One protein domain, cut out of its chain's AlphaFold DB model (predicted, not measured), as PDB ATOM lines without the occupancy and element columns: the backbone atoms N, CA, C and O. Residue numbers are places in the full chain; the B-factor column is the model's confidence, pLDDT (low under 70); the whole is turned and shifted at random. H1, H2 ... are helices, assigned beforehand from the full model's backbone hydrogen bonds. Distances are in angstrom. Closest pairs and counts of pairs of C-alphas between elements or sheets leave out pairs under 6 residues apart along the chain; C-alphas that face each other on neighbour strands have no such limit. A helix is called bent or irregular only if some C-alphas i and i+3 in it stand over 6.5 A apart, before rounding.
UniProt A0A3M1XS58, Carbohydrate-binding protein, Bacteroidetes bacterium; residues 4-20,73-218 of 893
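This is residues 4 to 20 and 73 to 218 of the 893 residues of the protein "Carbohydrate-binding protein" of Bacteroidetes bacterium (UniProt A0A3M1XS58). H7 lies in the middle of a helical body, with H8 and H9 packed on it in a triangle and H6 and H4 on its other side. H1 packs on H9, residues 14 to 20 stick out, and residues 84 to 118 form a long loop between H3 and H4. The 163 printed residues include nine named helices, H1 to H9 in order, and no named strand, an all-helix class. The whole is compact, with a radius of gyration of the C-alphas of 15.6 A and spans of 44 by 36 by 33 A.

H6, residues 141 to 155, forms a helical hairpin with the hub H7, residues 168 to 175, at a shallow tilt of 33 degrees, only just short of steep; their closest C-alphas, Trp 148 and Leu 175, are 6.6 A apart. H4, residues 119 to 127, touches H7 at a steep tilt of 65 degrees, closest at C-alphas 124 and 170, 6.5 A. H8, residues 180 to 189, makes a hairpin with H7, closest at C-alphas 172 and 183, 5.0 A. H9, residues 201 to 214, touches H7 at 12 degrees, the same way, closest at C-alphas 169 and 204, 5.9 A. H1, residues 4 to 10, touches H9 about perpendicular at 77 degrees, closest at C-alphas 5 and 210, 4.9 A. H3, residues 73 to 83, is close to but not clearly touching H5, residues 134 to 138, with C-alphas 77 and 136 closest at 7.3 A. H2, residues 15 to 20, touches no helix. Every O i to N i+4 pair is within hydrogen-bond range in H2, H6, H7, H8 and H9, against 6 of 7 in H3, 3 of 5 in H4, 1 of 3 in H1 and 0 of 1 in H5; O i to N i+3 gives 3 of 4 in H1 and 2 of 2 in H5.

H6 is 20.6 A long, H9 19.7 A and H3 15.2 A. H1 begins at C-alpha 4 (52.380, -6.203, -3.842) and is only just irregular, with C-alphas 5 and 8 6.6 A apart; H9 ends at C-alpha 214 (55.771, 1.694, 4.616).

Residues 21 to 72 are not printed, and C-alphas 20 and 73 are 19.2 A apart across the cut. The links H3 to H4, H6 to H7 and H8 to H9 are long. Residues 4 to 20 and 73 to 84 have pLDDT under 70.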
ATOM      1  N   ALA A   4      53.507  -5.376  -4.233       31.27
ATOM      2  CA  ALA A   4      52.380  -6.203  -3.842       31.27
ATOM      3  C   ALA A   4      51.602  -5.491  -2.740       31.27
ATOM      4  O   ALA A   4      50.425  -5.284  -2.994       31.27
ATOM      5  N   ALA A   5      52.266  -5.044  -1.652       34.22
ATOM      6  CA  ALA A   5      51.839  -4.318  -0.431       34.22
ATOM      7  C   ALA A   5      51.191  -2.952  -0.674       34.22
ATOM      8  O   ALA A   5      50.502  -2.429   0.193       34.22
ATOM      9  N   VAL A   6      51.315  -2.421  -1.885       40.06
ATOM     10  CA  VAL A   6      50.665  -1.180  -2.286       40.06
ATOM     11  C   VAL A   6      49.564  -1.430  -3.343       40.06
ATOM     12  O   VAL A   6      48.585  -0.681  -3.404       40.06
ATOM     13  N   ALA A   7      49.632  -2.506  -4.145       36.47
ATOM     14  CA  ALA A   7      48.659  -2.791  -5.215       36.47
ATOM     15  C   ALA A   7      47.232  -2.972  -4.686       36.47
ATOM     16  O   ALA A   7      46.283  -2.410  -5.230       36.47
ATOM     17  N   PHE A   8      47.061  -3.675  -3.573       37.47
ATOM     18  CA  PHE A   8      45.766  -3.893  -2.931       37.47
ATOM     19  C   PHE A   8      45.207  -2.622  -2.269       37.47
ATOM     20  O   PHE A   8      43.983  -2.468  -2.217       37.47
ATOM     21  N   LEU A   9      46.058  -1.669  -1.847       41.84
ATOM     22  CA  LEU A   9      45.594  -0.345  -1.411       41.84
ATOM     23  C   LEU A   9      44.861   0.373  -2.563       41.84
ATOM     24  O   LEU A   9      43.762   0.901  -2.375       41.84
ATOM     25  N   PHE A  10      45.406   0.347  -3.778       41.28
ATOM     26  CA  PHE A  10      44.865   1.141  -4.886       41.28
ATOM     27  C   PHE A  10      43.839   0.403  -5.776       41.28
ATOM     28  O   PHE A  10      43.022   1.059  -6.424       41.28
ATOM     29  N   VAL A  11      43.788  -0.937  -5.774       38.78
ATOM     30  CA  VAL A  11      43.018  -1.753  -6.748       38.78
ATOM     31  C   VAL A  11      41.497  -1.868  -6.506       38.78
ATOM     32  O   VAL A  11      40.792  -2.374  -7.373       38.78
ATOM     33  N   GLN A  12      40.892  -1.339  -5.437       36.59
ATOM     34  CA  GLN A  12      39.449  -1.584  -5.183       36.59
ATOM     35  C   GLN A  12      38.419  -0.693  -5.921       36.59
ATOM     36  O   GLN A  12      37.208  -0.891  -5.784       36.59
ATOM     37  N   LEU A  13      38.830   0.239  -6.781       36.06
ATOM     38  CA  LEU A  13      37.882   1.075  -7.542       36.06
ATOM     39  C   LEU A  13      37.071   0.355  -8.657       36.06
ATOM     40  O   LEU A  13      35.933   0.778  -8.898       36.06
ATOM     41  N   PRO A  14      37.538  -0.726  -9.323       32.03
ATOM     42  CA  PRO A  14      36.749  -1.427 -10.343       32.03
ATOM     43  C   PRO A  14      35.724  -2.427  -9.775       32.03
ATOM     44  O   PRO A  14      34.671  -2.618 -10.390       32.03
ATOM     45  N   LEU A  15      35.969  -3.024  -8.598       29.28
ATOM     46  CA  LEU A  15      35.126  -4.091  -8.018       29.28
ATOM     47  C   LEU A  15      33.733  -3.576  -7.590       29.28
ATOM     48  O   LEU A  15      32.707  -4.228  -7.793       29.28
ATOM     49  N   MET A  16      33.667  -2.323  -7.134       30.89
ATOM     50  CA  MET A  16      32.420  -1.609  -6.817       30.89
ATOM     51  C   MET A  16      31.490  -1.419  -8.030       30.89
ATOM     52  O   MET A  16      30.275  -1.247  -7.872       30.89
ATOM     53  N   ARG A  17      32.023  -1.457  -9.262       30.22
ATOM     54  CA  ARG A  17      31.215  -1.334 -10.485       30.22
ATOM     55  C   ARG A  17      30.468  -2.631 -10.798       30.22
ATOM     56  O   ARG A  17      29.352  -2.552 -11.300       30.22
ATOM     57  N   GLN A  18      31.037  -3.781 -10.432       28.81
ATOM     58  CA  GLN A  18      30.443  -5.104 -10.634       28.81
ATOM     59  C   GLN A  18      29.367  -5.404  -9.574       28.81
ATOM     60  O   GLN A  18      28.274  -5.845  -9.932       28.81
ATOM     61  N   ILE A  19      29.596  -5.011  -8.312       32.69
ATOM     62  CA  ILE A  19      28.633  -5.155  -7.197       32.69
ATOM     63  C   ILE A  19      27.337  -4.355  -7.442       32.69
ATOM     64  O   ILE A  19      26.238  -4.807  -7.113       32.69
ATOM     65  N   ARG A  20      27.422  -3.194  -8.110       30.72
ATOM     66  CA  ARG A  20      26.241  -2.388  -8.485       30.72
ATOM     67  C   ARG A  20      25.339  -3.047  -9.532       30.72
ATOM     68  O   ARG A  20      24.152  -2.722  -9.584       30.72
ATOM     69  N   SER A  73      35.109  13.236  -2.333       48.50
ATOM     70  CA  SER A  73      35.892  12.593  -1.270       48.50
ATOM     71  C   SER A  73      36.620  13.615  -0.402       48.50
ATOM     72  O   SER A  73      36.509  13.552   0.817       48.50
ATOM     73  N   LYS A  74      37.281  14.615  -1.001       56.12
ATOM     74  CA  LYS A  74      37.950  15.692  -0.249       56.12
ATOM     75  C   LYS A  74      36.966  16.502   0.592       56.12
ATOM     76  O   LYS A  74      37.250  16.791   1.746       56.12
ATOM     77  N   VAL A  75      35.803  16.838   0.034       49.97
ATOM     78  CA  VAL A  75      34.740  17.534   0.773       49.97
ATOM     79  C   VAL A  75      34.187  16.650   1.891       49.97
ATOM     80  O   VAL A  75      33.951  17.148   2.984       49.97
ATOM     81  N   TRP A  76      34.005  15.351   1.654       49.62
ATOM     82  CA  TRP A  76      33.496  14.420   2.660       49.62
ATOM     83  C   TRP A  76      34.479  14.230   3.822       49.62
ATOM     84  O   TRP A  76      34.069  14.389   4.964       49.62
ATOM     85  N   ILE A  77      35.777  14.044   3.545       56.09
ATOM     86  CA  ILE A  77      36.853  14.005   4.558       56.09
ATOM     87  C   ILE A  77      36.884  15.312   5.365       56.09
ATOM     88  O   ILE A  77      36.927  15.296   6.592       56.09
ATOM     89  N   PHE A  78      36.758  16.458   4.686       52.12
ATOM     90  CA  PHE A  78      36.702  17.769   5.335       52.12
ATOM     91  C   PHE A  78      35.487  17.938   6.270       52.12
ATOM     92  O   PHE A  78      35.527  18.759   7.183       52.12
ATOM     93  N   PHE A  79      34.408  17.174   6.067       53.75
ATOM     94  CA  PHE A  79      33.246  17.143   6.961       53.75
ATOM     95  C   PHE A  79      33.312  16.041   8.029       53.75
ATOM     96  O   PHE A  79      32.751  16.248   9.103       53.75
ATOM     97  N   LEU A  80      33.987  14.918   7.766       56.34
ATOM     98  CA  LEU A  80      34.211  13.807   8.702       56.34
ATOM     99  C   LEU A  80      35.080  14.221   9.886       56.34
ATOM    100  O   LEU A  80      34.629  14.146  11.028       56.34
ATOM    101  N   ASN A  81      36.282  14.723   9.599       59.34
ATOM    102  CA  ASN A  81      37.300  15.032  10.605       59.34
ATOM    103  C   ASN A  81      36.792  15.963  11.726       59.34
ATOM    104  O   ASN A  81      37.084  15.697  12.886       59.34
ATOM    105  N   PRO A  82      35.999  17.019  11.445       55.97
ATOM    106  CA  PRO A  82      35.448  17.855  12.507       55.97
ATOM    107  C   PRO A  82      34.108  17.375  13.089       55.97
ATOM    108  O   PRO A  82      33.781  17.799  14.184       55.97
ATOM    109  N   LYS A  83      33.277  16.576  12.396       54.78
ATOM    110  CA  LYS A  83      31.905  16.270  12.881       54.78
ATOM    111  C   LYS A  83      31.694  14.862  13.425       54.78
ATOM    112  O   LYS A  83      30.803  14.688  14.247       54.78
ATOM    113  N   LEU A  84      32.428  13.886  12.904       57.28
ATOM    114  CA  LEU A  84      32.347  12.482  13.318       57.28
ATOM    115  C   LEU A  84      33.511  12.115  14.237       57.28
ATOM    116  O   LEU A  84      33.331  11.339  15.167       57.28
ATOM    117  N   LEU A  85      34.677  12.714  13.989       72.00
ATOM    118  CA  LEU A  85      35.917  12.417  14.702       72.00
ATOM    119  C   LEU A  85      36.333  13.521  15.687       72.00
ATOM    120  O   LEU A  85      37.211  13.305  16.495       72.00
ATOM    121  N   ASP A  86      35.764  14.726  15.573       78.75
ATOM    122  CA  ASP A  86      36.153  15.923  16.340       78.75
ATOM    123  C   ASP A  86      37.659  16.041  16.662       78.75
ATOM    124  O   ASP A  86      38.058  16.397  17.766       78.75
ATOM    125  N   MET A  87      38.515  15.784  15.667       78.88
ATOM    126  CA  MET A  87      39.970  15.617  15.860       78.88
ATOM    127  C   MET A  87      40.674  16.849  16.452       78.88
ATOM    128  O   MET A  87      41.845  16.801  16.809       78.88
ATOM    129  N   TYR A  88      39.984  17.988  16.498       81.38
ATOM    130  CA  TYR A  88      40.503  19.254  17.004       81.38
ATOM    131  C   TYR A  88      39.835  19.709  18.307       81.38
ATOM    132  O   TYR A  88      40.100  20.844  18.716       81.38
ATOM    133  N   ASP A  89      38.958  18.886  18.892       80.25
ATOM    134  CA  ASP A  89      38.180  19.153  20.111       80.25
ATOM    135  C   ASP A  89      37.397  20.480  20.032       80.25
ATOM    136  O   ASP A  89      37.637  21.453  20.754       80.25
ATOM    137  N   ARG A  90      36.513  20.593  19.029       82.69
ATOM    138  CA  ARG A  90      35.751  21.825  18.728       82.69
ATOM    139  C   ARG A  90      34.249  21.618  18.593       82.69
ATOM    140  O   ARG A  90      33.531  22.616  18.459       82.69
ATOM    141  N   VAL A  91      33.765  20.382  18.540       82.94
ATOM    142  CA  VAL A  91      32.386  20.063  18.145       82.94
ATOM    143  C   VAL A  91      31.639  19.309  19.235       82.94
ATOM    144  O   VAL A  91      30.462  19.606  19.488       82.94
ATOM    145  N   PHE A  92      32.293  18.368  19.898       87.44
ATOM    146  CA  PHE A  92      31.701  17.592  20.964       87.44
ATOM    147  C   PHE A  92      31.552  18.424  22.235       87.44
ATOM    148  O   PHE A  92      32.334  19.316  22.555       87.44
ATOM    149  N   GLN A  93      30.430  18.218  22.921       86.25
ATOM    150  CA  GLN A  93      30.177  18.879  24.192       86.25
ATOM    151  C   GLN A  93      31.063  18.236  25.269       86.25
ATOM    152  O   GLN A  93      31.335  17.044  25.173       86.25
ATOM    153  N   PRO A  94      31.427  18.949  26.350       84.44
ATOM    154  CA  PRO A  94      32.289  18.397  27.405       84.44
ATOM    155  C   PRO A  94      31.756  17.138  28.114       84.44
ATOM    156  O   PRO A  94      32.472  16.525  28.895       84.44
ATOM    157  N   ASN A  95      30.479  16.795  27.920       84.69
ATOM    158  CA  ASN A  95      29.841  15.596  28.462       84.69
ATOM    159  C   ASN A  95      29.748  14.439  27.452       84.69
ATOM    160  O   ASN A  95      29.127  13.424  27.765       84.69
ATOM    161  N   GLN A  96      30.291  14.604  26.245       87.44
ATOM    162  CA  GLN A  96      30.442  13.530  25.274       87.44
ATOM    163  C   GLN A  96      31.490  12.544  25.801       87.44
ATOM    164  O   GLN A  96      32.597  12.938  26.147       87.44
ATOM    165  N   GLN A  97      31.110  11.271  25.908       86.75
ATOM    166  CA  GLN A  97      31.914  10.255  26.595       86.75
ATOM    167  C   GLN A  97      33.061   9.697  25.740       86.75
ATOM    168  O   GLN A  97      34.046   9.229  26.300       86.75
ATOM    169  N   TYR A  98      32.914   9.729  24.415       90.06
ATOM    170  CA  TYR A  98      33.821   9.080  23.468       90.06
ATOM    171  C   TYR A  98      34.343  10.083  22.444       90.06
ATOM    172  O   TYR A  98      33.581  10.948  21.996       90.06
ATOM    173  N   GLY A  99      35.593   9.912  22.022       86.31
ATOM    174  CA  GLY A  99      36.309  10.760  21.071       86.31
ATOM    175  C   GLY A  99      35.799  10.686  19.632       86.31
ATOM    176  O   GLY A  99      36.240  11.463  18.796       86.31
ATOM    177  N   MET A 100      34.834   9.813  19.330       87.75
ATOM    178  CA  MET A 100      34.121   9.790  18.048       87.75
ATOM    179  C   MET A 100      32.619   9.588  18.231       87.75
ATOM    180  O   MET A 100      32.169   9.194  19.305       87.75
ATOM    181  N   VAL A 101      31.838   9.787  17.167       88.62
ATOM    182  CA  VAL A 101      30.404   9.449  17.098       88.62
ATOM    183  C   VAL A 101      30.100   8.692  15.810       88.62
ATOM    184  O   VAL A 101      30.660   8.999  14.763       88.62
ATOM    185  N   SER A 102      29.173   7.735  15.862       87.50
ATOM    186  CA  SER A 102      28.813   6.889  14.710       87.50
ATOM    187  C   SER A 102      27.539   7.339  13.988       87.50
ATOM    188  O   SER A 102      27.176   6.835  12.924       87.50
ATOM    189  N   ARG A 103      26.786   8.278  14.575       88.69
ATOM    190  CA  ARG A 103      25.599   8.870  13.946       88.69
ATOM    191  C   ARG A 103      25.564  10.367  14.172       88.69
ATOM    192  O   ARG A 103      25.543  10.843  15.303       88.69
ATOM    193  N   VAL A 104      25.472  11.108  13.071       84.81
ATOM    194  CA  VAL A 104      25.262  12.559  13.070       84.81
ATOM    195  C   VAL A 104      23.904  12.868  12.460       84.81
ATOM    196  O   VAL A 104      23.599  12.505  11.321       84.81
ATOM    197  N   TRP A 105      23.094  13.585  13.223       84.50
ATOM    198  CA  TRP A 105      21.769  14.050  12.848       84.50
ATOM    199  C   TRP A 105      21.801  15.543  12.524       84.50
ATOM    200  O   TRP A 105      22.811  16.227  12.683       84.50
ATOM    201  N   GLY A 106      20.666  16.083  12.072       83.38
ATOM    202  CA  GLY A 106      20.573  17.506  11.736       83.38
ATOM    203  C   GLY A 106      20.960  18.443  12.889       83.38
ATOM    204  O   GLY A 106      21.526  19.505  12.636       83.38
ATOM    205  N   ASN A 107      20.670  18.065  14.140       86.62
ATOM    206  CA  ASN A 107      20.894  18.882  15.337       86.62
ATOM    207  C   ASN A 107      21.447  18.103  16.551       86.62
ATOM    208  O   ASN A 107      21.405  18.631  17.661       86.62
ATOM    209  N   SER A 108      21.922  16.870  16.371       84.69
ATOM    210  CA  SER A 108      22.468  16.029  17.447       84.69
ATOM    211  C   SER A 108      23.446  14.992  16.894       84.69
ATOM    212  O   SER A 108      23.553  14.822  15.680       84.69
ATOM    213  N   TYR A 109      24.135  14.287  17.781       88.94
ATOM    214  CA  TYR A 109      24.985  13.138  17.479       88.94
ATOM    215  C   TYR A 109      24.892  12.123  18.619       88.94
ATOM    216  O   TYR A 109      24.446  12.479  19.714       88.94
ATOM    217  N   ASP A 110      25.268  10.876  18.355       88.06
ATOM    218  CA  ASP A 110      25.304   9.817  19.362       88.06
ATOM    219  C   ASP A 110      26.258   8.666  18.981       88.06
ATOM    220  O   ASP A 110      26.676   8.533  17.825       88.06
ATOM    221  N   ASN A 111      26.569   7.831  19.977       84.88
ATOM    222  CA  ASN A 111      27.341   6.598  19.851       84.88
ATOM    223  C   ASN A 111      26.384   5.409  19.858       84.88
ATOM    224  O   ASN A 111      25.809   5.038  20.881       84.88
ATOM    225  N   GLY A 112      26.178   4.854  18.677       82.38
ATOM    226  CA  GLY A 112      25.306   3.724  18.433       82.38
ATOM    227  C   GLY A 112      25.167   3.494  16.940       82.38
ATOM    228  O   GLY A 112      25.286   4.404  16.120       82.38
ATOM    229  N   THR A 113      24.885   2.264  16.554       88.38
ATOM    230  CA  THR A 113      24.610   1.927  15.161       88.38
ATOM    231  C   THR A 113      23.103   1.841  14.930       88.38
ATOM    232  O   THR A 113      22.281   2.006  15.835       88.38
ATOM    233  N   PHE A 114      22.692   1.596  13.688       90.38
ATOM    234  CA  PHE A 114      21.276   1.389  13.377       90.38
ATOM    235  C   PHE A 114      20.723   0.045  13.882       90.38
ATOM    236  O   PHE A 114      19.515  -0.161  13.790       90.38
ATOM    237  N   TRP A 115      21.570  -0.851  14.404       87.50
ATOM    238  CA  TRP A 115      21.169  -2.192  14.851       87.50
ATOM    239  C   TRP A 115      21.627  -2.554  16.270       87.50
ATOM    240  O   TRP A 115      21.083  -3.489  16.847       87.50
ATOM    241  N   THR A 116      22.590  -1.835  16.848       88.06
ATOM    242  CA  THR A 116      23.063  -2.057  18.221       88.06
ATOM    243  C   THR A 116      23.531  -0.751  18.862       88.06
ATOM    244  O   THR A 116      23.998   0.150  18.166       88.06
ATOM    245  N   SER A 117      23.417  -0.646  20.184       89.75
ATOM    246  CA  SER A 117      24.028   0.425  20.985       89.75
ATOM    247  C   SER A 117      25.434   0.074  21.479       89.75
ATOM    248  O   SER A 117      26.005   0.833  22.251       89.75
ATOM    249  N   ASP A 118      25.971  -1.078  21.076       91.62
ATOM    250  CA  ASP A 118      27.322  -1.500  21.433       91.62
ATOM    251  C   ASP A 118      28.369  -0.507  20.898       91.62
ATOM    252  O   ASP A 118      28.407  -0.172  19.704       91.62
ATOM    253  N   ILE A 119      29.227  -0.033  21.799       93.31
ATOM    254  CA  ILE A 119      30.298   0.905  21.480       93.31
ATOM    255  C   ILE A 119      31.356   0.268  20.570       93.31
ATOM    256  O   ILE A 119      31.856   0.935  19.664       93.31
ATOM    257  N   ALA A 120      31.614  -1.040  20.695       92.19
ATOM    258  CA  ALA A 120      32.556  -1.758  19.840       92.19
ATOM    259  C   ALA A 120      32.145  -1.695  18.359       92.19
ATOM    260  O   ALA A 120      32.994  -1.488  17.484       92.19
ATOM    261  N   ALA A 121      30.838  -1.786  18.084       92.00
ATOM    262  CA  ALA A 121      30.283  -1.631  16.739       92.00
ATOM    263  C   ALA A 121      30.397  -0.188  16.231       92.00
ATOM    264  O   ALA A 121      30.540   0.032  15.028       92.00
ATOM    265  N   SER A 122      30.316   0.789  17.139       92.44
ATOM    266  CA  SER A 122      30.376   2.217  16.815       92.44
ATOM    267  C   SER A 122      31.775   2.632  16.357       92.44
ATOM    268  O   SER A 122      31.888   3.327  15.354       92.44
ATOM    269  N   TYR A 123      32.835   2.131  17.003       93.50
ATOM    270  CA  TYR A 123      34.204   2.299  16.500       93.50
ATOM    271  C   TYR A 123      34.390   1.623  15.137       93.50
ATOM    272  O   TYR A 123      34.880   2.230  14.187       93.50
ATOM    273  N   GLY A 124      33.949   0.367  15.017       90.50
ATOM    274  CA  GLY A 124      34.151  -0.418  13.801       90.50
ATOM    275  C   GLY A 124      33.459   0.167  12.565       90.50
ATOM    276  O   GLY A 124      34.019   0.112  11.472       90.50
ATOM    277  N   ILE A 125      32.250   0.729  12.702       90.69
ATOM    278  CA  ILE A 125      31.456   1.184  11.548       90.69
ATOM    279  C   ILE A 125      32.015   2.440  10.875       90.69
ATOM    280  O   ILE A 125      31.849   2.590   9.667       90.69
ATOM    281  N   GLU A 126      32.707   3.303  11.619       88.62
ATOM    282  CA  GLU A 126      33.339   4.508  11.062       88.62
ATOM    283  C   GLU A 126      34.657   4.196  10.333       88.62
ATOM    284  O   GLU A 126      35.127   4.981   9.509       88.62
ATOM    285  N   MET A 127      35.240   3.022  10.594       90.31
ATOM    286  CA  MET A 127      36.479   2.549   9.968       90.31
ATOM    287  C   MET A 127      36.206   1.628   8.772       90.31
ATOM    288  O   MET A 127      36.935   1.633   7.779       90.31
ATOM    289  N   TYR A 128      35.157   0.812   8.874       89.25
ATOM    290  CA  TYR A 128      34.840  -0.246   7.925       89.25
ATOM    291  C   TYR A 128      34.169   0.281   6.636       89.25
ATOM    292  O   TYR A 128      33.199   1.039   6.709       89.25
ATOM    293  N   PRO A 129      34.564  -0.205   5.440       90.00
ATOM    294  CA  PRO A 129      35.701  -1.084   5.166       90.00
ATOM    295  C   PRO A 129      37.019  -0.302   5.025       90.00
ATOM    296  O   PRO A 129      37.063   0.752   4.388       90.00
ATOM    297  N   ILE A 130      38.121  -0.865   5.530       91.00
ATOM    298  CA  ILE A 130      39.462  -0.312   5.297       91.00
ATOM    299  C   ILE A 130      39.992  -0.801   3.941       91.00
ATOM    300  O   ILE A 130      40.057  -1.999   3.668       91.00
ATOM    301  N   HIS A 131      40.357   0.149   3.081       87.69
ATOM    302  CA  HIS A 131      40.984  -0.046   1.772       87.69
ATOM    303  C   HIS A 131      41.977   1.105   1.522       87.69
ATOM    304  O   HIS A 131      42.067   2.019   2.334       87.69
ATOM    305  N   GLY A 132      42.711   1.165   0.406       83.81
ATOM    306  CA  GLY A 132      43.713   2.240   0.244       83.81
ATOM    307  C   GLY A 132      43.174   3.638  -0.057       83.81
ATOM    308  O   GLY A 132      43.944   4.573  -0.230       83.81
ATOM    309  N   GLY A 133      41.851   3.815  -0.058       85.69
ATOM    310  CA  GLY A 133      41.232   5.138   0.059       85.69
ATOM    311  C   GLY A 133      41.061   5.588   1.514       85.69
ATOM    312  O   GLY A 133      40.777   6.759   1.745       85.69
ATOM    313  N   SER A 134      41.248   4.685   2.479       91.56
ATOM    314  CA  SER A 134      41.064   4.901   3.916       91.56
ATOM    315  C   SER A 134      42.291   5.509   4.599       91.56
ATOM    316  O   SER A 134      42.248   5.747   5.797       91.56
ATOM    317  N   LEU A 135      43.357   5.841   3.856       91.06
ATOM    318  CA  LEU A 135      44.554   6.512   4.392       91.06
ATOM    319  C   LEU A 135      44.243   7.853   5.081       91.06
ATOM    320  O   LEU A 135      45.048   8.341   5.866       91.06
ATOM    321  N   TYR A 136      43.069   8.442   4.818       86.56
ATOM    322  CA  TYR A 136      42.607   9.633   5.531       86.56
ATOM    323  C   TYR A 136      42.417   9.401   7.041       86.56
ATOM    324  O   TYR A 136      42.564  10.344   7.811       86.56
ATOM    325  N   LEU A 137      42.131   8.159   7.455       90.50
ATOM    326  CA  LEU A 137      41.978   7.775   8.860       90.50
ATOM    327  C   LEU A 137      43.296   7.895   9.640       90.50
ATOM    328  O   LEU A 137      43.259   8.145  10.836       90.50
ATOM    329  N   GLY A 138      44.439   7.756   8.960       90.31
ATOM    330  CA  GLY A 138      45.779   7.808   9.550       90.31
ATOM    331  C   GLY A 138      46.485   9.162   9.448       90.31
ATOM    332  O   GLY A 138      47.685   9.227   9.689       90.31
ATOM    333  N   GLN A 139      45.795  10.233   9.036       88.38
ATOM    334  CA  GLN A 139      46.432  11.541   8.802       88.38
ATOM    335  C   GLN A 139      46.897  12.236  10.086       88.38
ATOM    336  O   GLN A 139      47.833  13.031  10.036       88.38
ATOM    337  N   ASP A 140      46.240  11.953  11.210       89.75
ATOM    338  CA  ASP A 140      46.616  12.453  12.528       89.75
ATOM    339  C   ASP A 140      46.892  11.266  13.448       89.75
ATOM    340  O   ASP A 140      45.982  10.638  13.991       89.75
ATOM    341  N   SER A 141      48.171  10.937  13.598       89.94
ATOM    342  CA  SER A 141      48.590   9.806  14.419       89.94
ATOM    343  C   SER A 141      48.289   9.994  15.907       89.94
ATOM    344  O   SER A 141      48.187   9.001  16.616       89.94
ATOM    345  N   ALA A 142      48.180  11.235  16.397       91.19
ATOM    346  CA  ALA A 142      47.847  11.467  17.801       91.19
ATOM    347  C   ALA A 142      46.383  11.098  18.049       91.19
ATOM    348  O   ALA A 142      46.100  10.287  18.922       91.19
ATOM    349  N   TYR A 143      45.484  11.575  17.187       91.31
ATOM    350  CA  TYR A 143      44.071  11.212  17.261       91.31
ATOM    351  C   TYR A 143      43.839   9.701  17.096       91.31
ATOM    352  O   TYR A 143      43.032   9.117  17.813       91.31
ATOM    353  N   VAL A 144      44.563   9.040  16.184       93.44
ATOM    354  CA  VAL A 144      44.478   7.575  16.041       93.44
ATOM    355  C   VAL A 144      44.877   6.860  17.331       93.44
ATOM    356  O   VAL A 144      44.196   5.919  17.731       93.44
ATOM    357  N   ALA A 145      45.949   7.309  17.990       94.56
ATOM    358  CA  ALA A 145      46.389   6.739  19.259       94.56
ATOM    359  C   ALA A 145      45.364   6.974  20.383       94.56
ATOM    360  O   ALA A 145      45.088   6.052  21.146       94.56
ATOM    361  N   ASP A 146      44.751   8.160  20.443       94.56
ATOM    362  CA  ASP A 146      43.705   8.472  21.425       94.56
ATOM    363  C   ASP A 146      42.476   7.566  21.239       94.56
ATOM    364  O   ASP A 146      41.991   6.957  22.192       94.56
ATOM    365  N   ILE A 147      42.007   7.399  19.998       95.00
ATOM    366  CA  ILE A 147      40.895   6.492  19.685       95.00
ATOM    367  C   ILE A 147      41.248   5.034  19.969       95.00
ATOM    368  O   ILE A 147      40.394   4.280  20.436       95.00
ATOM    369  N   TRP A 148      42.481   4.617  19.693       96.44
ATOM    370  CA  TRP A 148      42.918   3.268  20.027       96.44
ATOM    371  C   TRP A 148      42.899   3.023  21.541       96.44
ATOM    372  O   TRP A 148      42.360   2.008  21.978       96.44
ATOM    373  N   ALA A 149      43.375   3.977  22.346       96.19
ATOM    374  CA  ALA A 149      43.308   3.886  23.804       96.19
ATOM    375  C   ALA A 149      41.859   3.762  24.315       96.19
ATOM    376  O   ALA A 149      41.582   2.999  25.242       96.19
ATOM    377  N   GLU A 150      40.902   4.453  23.687       95.19
ATOM    378  CA  GLU A 150      39.482   4.270  24.005       95.19
ATOM    379  C   GLU A 150      38.954   2.884  23.608       95.19
ATOM    380  O   GLU A 150      38.170   2.286  24.347       95.19
ATOM    381  N   ILE A 151      39.367   2.355  22.454       95.69
ATOM    382  CA  ILE A 151      39.003   1.001  22.016       95.69
ATOM    383  C   ILE A 151      39.482  -0.034  23.042       95.69
ATOM    384  O   ILE A 151      38.696  -0.886  23.461       95.69
ATOM    385  N   GLU A 152      40.734   0.067  23.493       94.69
ATOM    386  CA  GLU A 152      41.280  -0.792  24.550       94.69
ATOM    387  C   GLU A 152      40.451  -0.693  25.835       94.69
ATOM    388  O   GLU A 152      40.075  -1.713  26.415       94.69
ATOM    389  N   GLN A 153      40.112   0.530  26.245       95.12
ATOM    390  CA  GLN A 153      39.378   0.791  27.477       95.12
ATOM    391  C   GLN A 153      37.926   0.288  27.448       95.12
ATOM    392  O   GLN A 153      37.415  -0.148  28.481       95.12
ATOM    393  N   TYR A 154      37.234   0.398  26.310       93.69
ATOM    394  CA  TYR A 154      35.774   0.265  26.263       93.69
ATOM    395  C   TYR A 154      35.243  -0.964  25.525       93.69
ATOM    396  O   TYR A 154      34.032  -1.183  25.584       93.69
ATOM    397  N   THR A 155      36.069  -1.746  24.820       91.19
ATOM    398  CA  THR A 155      35.549  -2.862  24.005       91.19
ATOM    399  C   THR A 155      36.003  -4.253  24.429       91.19
ATOM    400  O   THR A 155      35.404  -5.206  23.948       91.19
ATOM    401  N   GLY A 156      37.058  -4.388  25.242       90.94
ATOM    402  CA  GLY A 156      37.620  -5.701  25.601       90.94
ATOM    403  C   GLY A 156      38.482  -6.339  24.500       90.94
ATOM    404  O   GLY A 156      38.681  -7.553  24.496       90.94
ATOM    405  N   ILE A 157      39.002  -5.540  23.553       91.75
ATOM    406  CA  ILE A 157      39.767  -6.047  22.394       91.75
ATOM    407  C   ILE A 157      41.068  -6.759  22.799       91.75
ATOM    408  O   ILE A 157      41.498  -7.669  22.106       91.75
ATOM    409  N   LEU A 158      41.697  -6.360  23.911       87.94
ATOM    410  CA  LEU A 158      42.973  -6.934  24.359       87.94
ATOM    411  C   LEU A 158      42.815  -8.335  24.959       87.94
ATOM    412  O   LEU A 158      43.764  -9.108  24.972       87.94
ATOM    413  N   THR A 159      41.627  -8.647  25.476       83.69
ATOM    414  CA  THR A 159      41.310  -9.935  26.105       83.69
ATOM    415  C   THR A 159      40.464 -10.827  25.201       83.69
ATOM    416  O   THR A 159      39.944 -11.829  25.681       83.69
ATOM    417  N   ASN A 160      40.275 -10.441  23.931       84.94
ATOM    418  CA  ASN A 160      39.395 -11.112  22.968       84.94
ATOM    419  C   ASN A 160      38.016 -11.444  23.573       84.94
ATOM    420  O   ASN A 160      37.524 -12.565  23.454       84.94
ATOM    421  N   GLU A 161      37.406 -10.478  24.277       85.94
ATOM    422  CA  GLU A 161      36.097 -10.678  24.912       85.94
ATOM    423  C   GLU A 161      35.075 -11.188  23.881       85.94
ATOM    424  O   GLU A 161      35.006 -10.671  22.767       85.94
ATOM    425  N   ALA A 162      34.266 -12.190  24.243       82.38
ATOM    426  CA  ALA A 162      33.284 -12.794  23.345       82.38
ATOM    427  C   ALA A 162      32.197 -11.782  22.920       82.38
ATOM    428  O   ALA A 162      31.118 -11.695  23.509       82.38
ATOM    429  N   ASN A 163      32.485 -11.004  21.875       86.38
ATOM    430  CA  ASN A 163      31.626  -9.954  21.356       86.38
ATOM    431  C   ASN A 163      31.716  -9.884  19.812       86.38
ATOM    432  O   ASN A 163      32.743  -9.475  19.260       86.38
ATOM    433  N   PRO A 164      30.613 -10.161  19.083       86.38
ATOM    434  CA  PRO A 164      30.590 -10.167  17.614       86.38
ATOM    435  C   PRO A 164      30.800  -8.779  16.973       86.38
ATOM    436  O   PRO A 164      30.878  -8.652  15.747       86.38
ATOM    437  N   ASN A 165      30.860  -7.710  17.771       92.25
ATOM    438  CA  ASN A 165      31.131  -6.344  17.327       92.25
ATOM    439  C   ASN A 165      32.596  -5.912  17.517       92.25
ATOM    440  O   ASN A 165      32.931  -4.761  17.208       92.25
ATOM    441  N   LEU A 166      33.482  -6.796  17.994       90.88
ATOM    442  CA  LEU A 166      34.907  -6.484  18.108       90.88
ATOM    443  C   LEU A 166      35.560  -6.247  16.749       90.88
ATOM    444  O   LEU A 166      36.324  -5.296  16.637       90.88
ATOM    445  N   TRP A 167      35.204  -7.009  15.712       94.44
ATOM    446  CA  TRP A 167      35.733  -6.820  14.347       94.44
ATOM    447  C   TRP A 167      37.258  -6.617  14.381       94.44
ATOM    448  O   TRP A 167      37.768  -5.558  13.994       94.44
ATOM    449  N   HIS A 168      37.944  -7.602  14.970       94.19
ATOM    450  CA  HIS A 168      39.384  -7.612  15.231       94.19
ATOM    451  C   HIS A 168      40.178  -7.137  14.013       94.19
ATOM    452  O   HIS A 168      40.936  -6.174  14.074       94.19
ATOM    453  N   ASP A 169      39.871  -7.729  12.864       93.00
ATOM    454  CA  ASP A 169      40.386  -7.394  11.546       93.00
ATOM    455  C   ASP A 169      40.319  -5.898  11.187       93.00
ATOM    456  O   ASP A 169      41.286  -5.334  10.677       93.00
ATOM    457  N   VAL A 170      39.195  -5.225  11.439       95.81
ATOM    458  CA  VAL A 170      39.029  -3.788  11.163       95.81
ATOM    459  C   VAL A 170      39.811  -2.946  12.169       95.81
ATOM    460  O   VAL A 170      40.472  -1.981  11.782       95.81
ATOM    461  N   LYS A 171      39.747  -3.303  13.454       96.19
ATOM    462  CA  LYS A 171      40.378  -2.540  14.536       96.19
ATOM    463  C   LYS A 171      41.907  -2.635  14.490       96.19
ATOM    464  O   LYS A 171      42.571  -1.611  14.603       96.19
ATOM    465  N   TRP A 172      42.474  -3.805  14.207       97.12
ATOM    466  CA  TRP A 172      43.922  -3.968  14.045       97.12
ATOM    467  C   TRP A 172      44.454  -3.239  12.810       97.12
ATOM    468  O   TRP A 172      45.500  -2.598  12.871       97.12
ATOM    469  N   LYS A 173      43.703  -3.229  11.697       97.00
ATOM    470  CA  LYS A 173      44.043  -2.386  10.536       97.00
ATOM    471  C   LYS A 173      44.102  -0.900  10.901       97.00
ATOM    472  O   LYS A 173      44.930  -0.178  10.350       97.00
ATOM    473  N   TYR A 174      43.232  -0.442  11.800       96.88
ATOM    474  CA  TYR A 174      43.266   0.931  12.295       96.88
ATOM    475  C   TYR A 174      44.483   1.186  13.197       96.88
ATOM    476  O   TYR A 174      45.201   2.159  12.965       96.88
ATOM    477  N   LEU A 175      44.779   0.287  14.144       97.25
ATOM    478  CA  LEU A 175      45.989   0.349  14.979       97.25
ATOM    479  C   LEU A 175      47.266   0.440  14.129       97.25
ATOM    480  O   LEU A 175      48.163   1.225  14.435       97.25
ATOM    481  N   ALA A 176      47.319  -0.278  13.004       97.19
ATOM    482  CA  ALA A 176      48.484  -0.293  12.125       97.19
ATOM    483  C   ALA A 176      48.867   1.074  11.525       97.19
ATOM    484  O   ALA A 176      49.969   1.223  11.004       97.19
ATOM    485  N   PHE A 177      48.013   2.100  11.618       95.50
ATOM    486  CA  PHE A 177      48.408   3.472  11.282       95.50
ATOM    487  C   PHE A 177      49.433   4.077  12.252       95.50
ATOM    488  O   PHE A 177      50.155   4.997  11.859       95.50
ATOM    489  N   VAL A 178      49.498   3.603  13.499       95.12
ATOM    490  CA  VAL A 178      50.376   4.154  14.547       95.12
ATOM    491  C   VAL A 178      51.327   3.130  15.149       95.12
ATOM    492  O   VAL A 178      52.466   3.513  15.435       95.12
ATOM    493  N   ASP A 179      50.883   1.876  15.275       95.88
ATOM    494  CA  ASP A 179      51.650   0.748  15.811       95.88
ATOM    495  C   ASP A 179      51.358  -0.553  15.025       95.88
ATOM    496  O   ASP A 179      50.596  -1.424  15.458       95.88
ATOM    497  N   PRO A 180      51.918  -0.690  13.811       95.00
ATOM    498  CA  PRO A 180      51.734  -1.895  13.005       95.00
ATOM    499  C   PRO A 180      52.355  -3.146  13.636       95.00
ATOM    500  O   PRO A 180      51.846  -4.237  13.396       95.00
ATOM    501  N   ALA A 181      53.396  -3.014  14.464       93.31
ATOM    502  CA  ALA A 181      54.025  -4.150  15.129       93.31
ATOM    503  C   ALA A 181      53.097  -4.763  16.188       93.31
ATOM    504  O   ALA A 181      52.883  -5.975  16.187       93.31
ATOM    505  N   GLN A 182      52.479  -3.934  17.037       94.94
ATOM    506  CA  GLN A 182      51.475  -4.402  17.993       94.94
ATOM    507  C   GLN A 182      50.260  -5.000  17.274       94.94
ATOM    508  O   GLN A 182      49.749  -6.037  17.694       94.94
ATOM    509  N   ALA A 183      49.812  -4.393  16.171       96.12
ATOM    510  CA  ALA A 183      48.689  -4.918  15.402       96.12
ATOM    511  C   ALA A 183      48.968  -6.317  14.822       96.12
ATOM    512  O   ALA A 183      48.075  -7.162  14.843       96.12
ATOM    513  N   ILE A 184      50.191  -6.566  14.337       92.94
ATOM    514  CA  ILE A 184      50.636  -7.891  13.877       92.94
ATOM    515  C   ILE A 184      50.664  -8.874  15.050       92.94
ATOM    516  O   ILE A 184      50.063  -9.935  14.952       92.94
ATOM    517  N   ALA A 185      51.245  -8.497  16.191       88.44
ATOM    518  CA  ALA A 185      51.293  -9.370  17.364       88.44
ATOM    519  C   ALA A 185      49.891  -9.781  17.856       88.44
ATOM    520  O   ALA A 185      49.662 -10.942  18.190       88.44
ATOM    521  N   MET A 186      48.930  -8.851  17.865       90.56
ATOM    522  CA  MET A 186      47.536  -9.165  18.195       90.56
ATOM    523  C   MET A 186      46.898 -10.091  17.157       90.56
ATOM    524  O   MET A 186      46.194 -11.028  17.529       90.56
ATOM    525  N   TYR A 187      47.166  -9.847  15.872       93.00
ATOM    526  CA  TYR A 187      46.703 -10.689  14.775       93.00
ATOM    527  C   TYR A 187      47.238 -12.122  14.880       93.00
ATOM    528  O   TYR A 187      46.456 -13.065  14.774       93.00
ATOM    529  N   ASP A 188      48.520 -12.301  15.179       83.44
ATOM    530  CA  ASP A 188      49.125 -13.627  15.325       83.44
ATOM    531  C   ASP A 188      48.639 -14.344  16.598       83.44
ATOM    532  O   ASP A 188      48.473 -15.559  16.597       83.44
ATOM    533  N   SER A 189      48.340 -13.602  17.674       80.62
ATOM    534  CA  SER A 189      47.885 -14.173  18.955       80.62
ATOM    535  C   SER A 189      46.474 -14.767  18.935       80.62
ATOM    536  O   SER A 189      46.099 -15.487  19.860       80.62
ATOM    537  N   TYR A 190      45.668 -14.445  17.920       80.44
ATOM    538  CA  TYR A 190      44.279 -14.890  17.834       80.44
ATOM    539  C   TYR A 190      43.926 -15.340  16.409       80.44
ATOM    540  O   TYR A 190      43.184 -14.637  15.710       80.44
ATOM    541  N   PRO A 191      44.496 -16.476  15.950       76.06
ATOM    542  CA  PRO A 191      44.350 -16.969  14.579       76.06
ATOM    543  C   PRO A 191      42.897 -17.329  14.232       76.06
ATOM    544  O   PRO A 191      42.416 -16.921  13.178       76.06
ATOM    545  N   GLU A 192      42.163 -17.942  15.167       73.69
ATOM    546  CA  GLU A 192      40.770 -18.408  15.002       73.69
ATOM    547  C   GLU A 192      39.707 -17.308  15.181       73.69
ATOM    548  O   GLU A 192      38.603 -17.515  15.688       73.69
ATOM    549  N   ARG A 193      40.047 -16.075  14.810       84.44
ATOM    550  CA  ARG A 193      39.161 -14.912  14.931       84.44
ATOM    551  C   ARG A 193      38.002 -14.958  13.935       84.44
ATOM    552  O   ARG A 193      38.174 -15.215  12.743       84.44
ATOM    553  N   ASP A 194      36.846 -14.479  14.380       82.56
ATOM    554  CA  ASP A 194      35.755 -14.135  13.473       82.56
ATOM    555  C   ASP A 194      36.117 -12.928  12.594       82.56
ATOM    556  O   ASP A 194      36.401 -11.825  13.081       82.56
ATOM    557  N   LEU A 195      36.029 -13.109  11.274       85.44
ATOM    558  CA  LEU A 195      36.215 -12.031  10.306       85.44
ATOM    559  C   LEU A 195      34.919 -11.265  10.062       85.44
ATOM    560  O   LEU A 195      33.830 -11.831   9.900       85.44
ATOM    561  N   LYS A 196      35.026  -9.941   9.929       89.25
ATOM    562  CA  LYS A 196      33.875  -9.133   9.546       89.25
ATOM    563  C   LYS A 196      33.482  -9.459   8.106       89.25
ATOM    564  O   LYS A 196      34.292  -9.360   7.191       89.25
ATOM    565  N   PHE A 197      32.198  -9.752   7.867       85.81
ATOM    566  CA  PHE A 197      31.676  -9.913   6.503       85.81
ATOM    567  C   PHE A 197      32.148  -8.773   5.585       85.81
ATOM    568  O   PHE A 197      31.893  -7.608   5.883       85.81
ATOM    569  N   GLY A 198      32.771  -9.122   4.456       85.31
ATOM    570  CA  GLY A 198      33.343  -8.166   3.502       85.31
ATOM    571  C   GLY A 198      34.841  -7.900   3.683       85.31
ATOM    572  O   GLY A 198      35.424  -7.211   2.847       85.31
ATOM    573  N   VAL A 199      35.459  -8.469   4.720       88.81
ATOM    574  CA  VAL A 199      36.906  -8.525   4.946       88.81
ATOM    575  C   VAL A 199      37.384  -9.967   4.771       88.81
ATOM    576  O   VAL A 199      36.642 -10.911   5.032       88.81
ATOM    577  N   SER A 200      38.615 -10.134   4.294       86.50
ATOM    578  CA  SER A 200      39.310 -11.419   4.291       86.50
ATOM    579  C   SER A 200      40.572 -11.341   5.130       86.50
ATOM    580  O   SER A 200      41.167 -10.267   5.274       86.50
ATOM    581  N   ASP A 201      41.015 -12.493   5.617       86.75
ATOM    582  CA  ASP A 201      42.226 -12.561   6.416       86.75
ATOM    583  C   ASP A 201      43.464 -12.147   5.623       86.75
ATOM    584  O   ASP A 201      44.242 -11.309   6.065       86.75
ATOM    585  N   ALA A 202      43.540 -12.584   4.362       86.38
ATOM    586  CA  ALA A 202      44.559 -12.142   3.417       86.38
ATOM    587  C   ALA A 202      44.611 -10.610   3.273       86.38
ATOM    588  O   ALA A 202      45.693 -10.036   3.180       86.38
ATOM    589  N   GLN A 203      43.461  -9.922   3.271       91.94
ATOM    590  CA  GLN A 203      43.429  -8.458   3.227       91.94
ATOM    591  C   GLN A 203      43.955  -7.843   4.533       91.94
ATOM    592  O   GLN A 203      44.565  -6.774   4.507       91.94
ATOM    593  N   THR A 204      43.674  -8.475   5.672       93.00
ATOM    594  CA  THR A 204      44.143  -8.046   6.994       93.00
ATOM    595  C   THR A 204      45.636  -8.211   7.128       93.00
ATOM    596  O   THR A 204      46.307  -7.188   7.246       93.00
ATOM    597  N   TYR A 205      46.145  -9.430   6.967       91.62
ATOM    598  CA  TYR A 205      47.572  -9.734   6.922       91.62
ATOM    599  C   TYR A 205      48.319  -8.714   6.059       91.62
ATOM    600  O   TYR A 205      49.178  -7.958   6.513       91.62
ATOM    601  N   TYR A 206      47.880  -8.589   4.811       88.12
ATOM    602  CA  TYR A 206      48.479  -7.686   3.850       88.12
ATOM    603  C   TYR A 206      48.556  -6.233   4.334       88.12
ATOM    604  O   TYR A 206      49.593  -5.591   4.181       88.12
ATOM    605  N   TRP A 207      47.468  -5.689   4.887       94.06
ATOM    606  CA  TRP A 207      47.431  -4.297   5.332       94.06
ATOM    607  C   TRP A 207      48.384  -4.064   6.504       94.06
ATOM    608  O   TRP A 207      49.126  -3.082   6.492       94.06
ATOM    609  N   LEU A 208      48.381  -4.967   7.487       95.62
ATOM    610  CA  LEU A 208      49.228  -4.867   8.674       95.62
ATOM    611  C   LEU A 208      50.711  -4.862   8.283       95.62
ATOM    612  O   LEU A 208      51.445  -3.936   8.631       95.62
ATOM    613  N   HIS A 209      51.128  -5.822   7.454       91.81
ATOM    614  CA  HIS A 209      52.510  -5.911   6.985       91.81
ATOM    615  C   HIS A 209      52.891  -4.773   6.025       91.81
ATOM    616  O   HIS A 209      54.022  -4.290   6.069       91.81
ATOM    617  N   ALA A 210      51.963  -4.282   5.193       89.50
ATOM    618  CA  ALA A 210      52.208  -3.118   4.341       89.50
ATOM    619  C   ALA A 210      52.500  -1.862   5.171       89.50
ATOM    620  O   ALA A 210      53.492  -1.179   4.918       89.50
ATOM    621  N   MET A 211      51.671  -1.578   6.177       92.62
ATOM    622  CA  MET A 211      51.865  -0.434   7.069       92.62
ATOM    623  C   MET A 211      53.137  -0.575   7.914       92.62
ATOM    624  O   MET A 211      53.808   0.425   8.155       92.62
ATOM    625  N   ASN A 212      53.520  -1.802   8.284       93.25
ATOM    626  CA  ASN A 212      54.771  -2.069   8.998       93.25
ATOM    627  C   ASN A 212      56.017  -1.668   8.192       93.25
ATOM    628  O   ASN A 212      56.956  -1.105   8.742       93.25
ATOM    629  N   VAL A 213      56.017  -1.920   6.877       87.50
ATOM    630  CA  VAL A 213      57.171  -1.623   6.005       87.50
ATOM    631  C   VAL A 213      57.123  -0.204   5.427       87.50
ATOM    632  O   VAL A 213      58.164   0.415   5.218       87.50
ATOM    633  N   LEU A 214      55.933   0.333   5.146       90.06
ATOM    634  CA  LEU A 214      55.771   1.694   4.616       90.06
ATOM    635  C   LEU A 214      55.915   2.763   5.706       90.06
ATOM    636  O   LEU A 214      56.399   3.863   5.429       90.06
ATOM    637  N   GLY A 215      55.481   2.449   6.927       90.31
ATOM    638  CA  GLY A 215      55.364   3.392   8.029       90.31
ATOM    639  C   GLY A 215      54.111   4.265   7.944       90.31
ATOM    640  O   GLY A 215      53.083   3.904   7.366       90.31
ATOM    641  N   ARG A 216      54.184   5.446   8.561       91.81
ATOM    642  CA  ARG A 216      53.032   6.341   8.741       91.81
ATOM    643  C   ARG A 216      52.725   7.109   7.466       91.81
ATOM    644  O   ARG A 216      53.637   7.544   6.773       91.81
ATOM    645  N   VAL A 217      51.447   7.348   7.190       92.00
ATOM    646  CA  VAL A 217      51.031   8.221   6.083       92.00
ATOM    647  C   VAL A 217      51.546   9.641   6.334       92.00
ATOM    648  O   VAL A 217      51.223  10.241   7.357       92.00
ATOM    649  N   ASP A 218      52.303  10.211   5.396       93.00
ATOM    650  CA  ASP A 218      52.742  11.607   5.466       93.00
ATOM    651  C   ASP A 218      51.759  12.505   4.705       93.00
ATOM    652  O   ASP A 218      51.888  12.772   3.508       93.00
TER     653      ASP A 218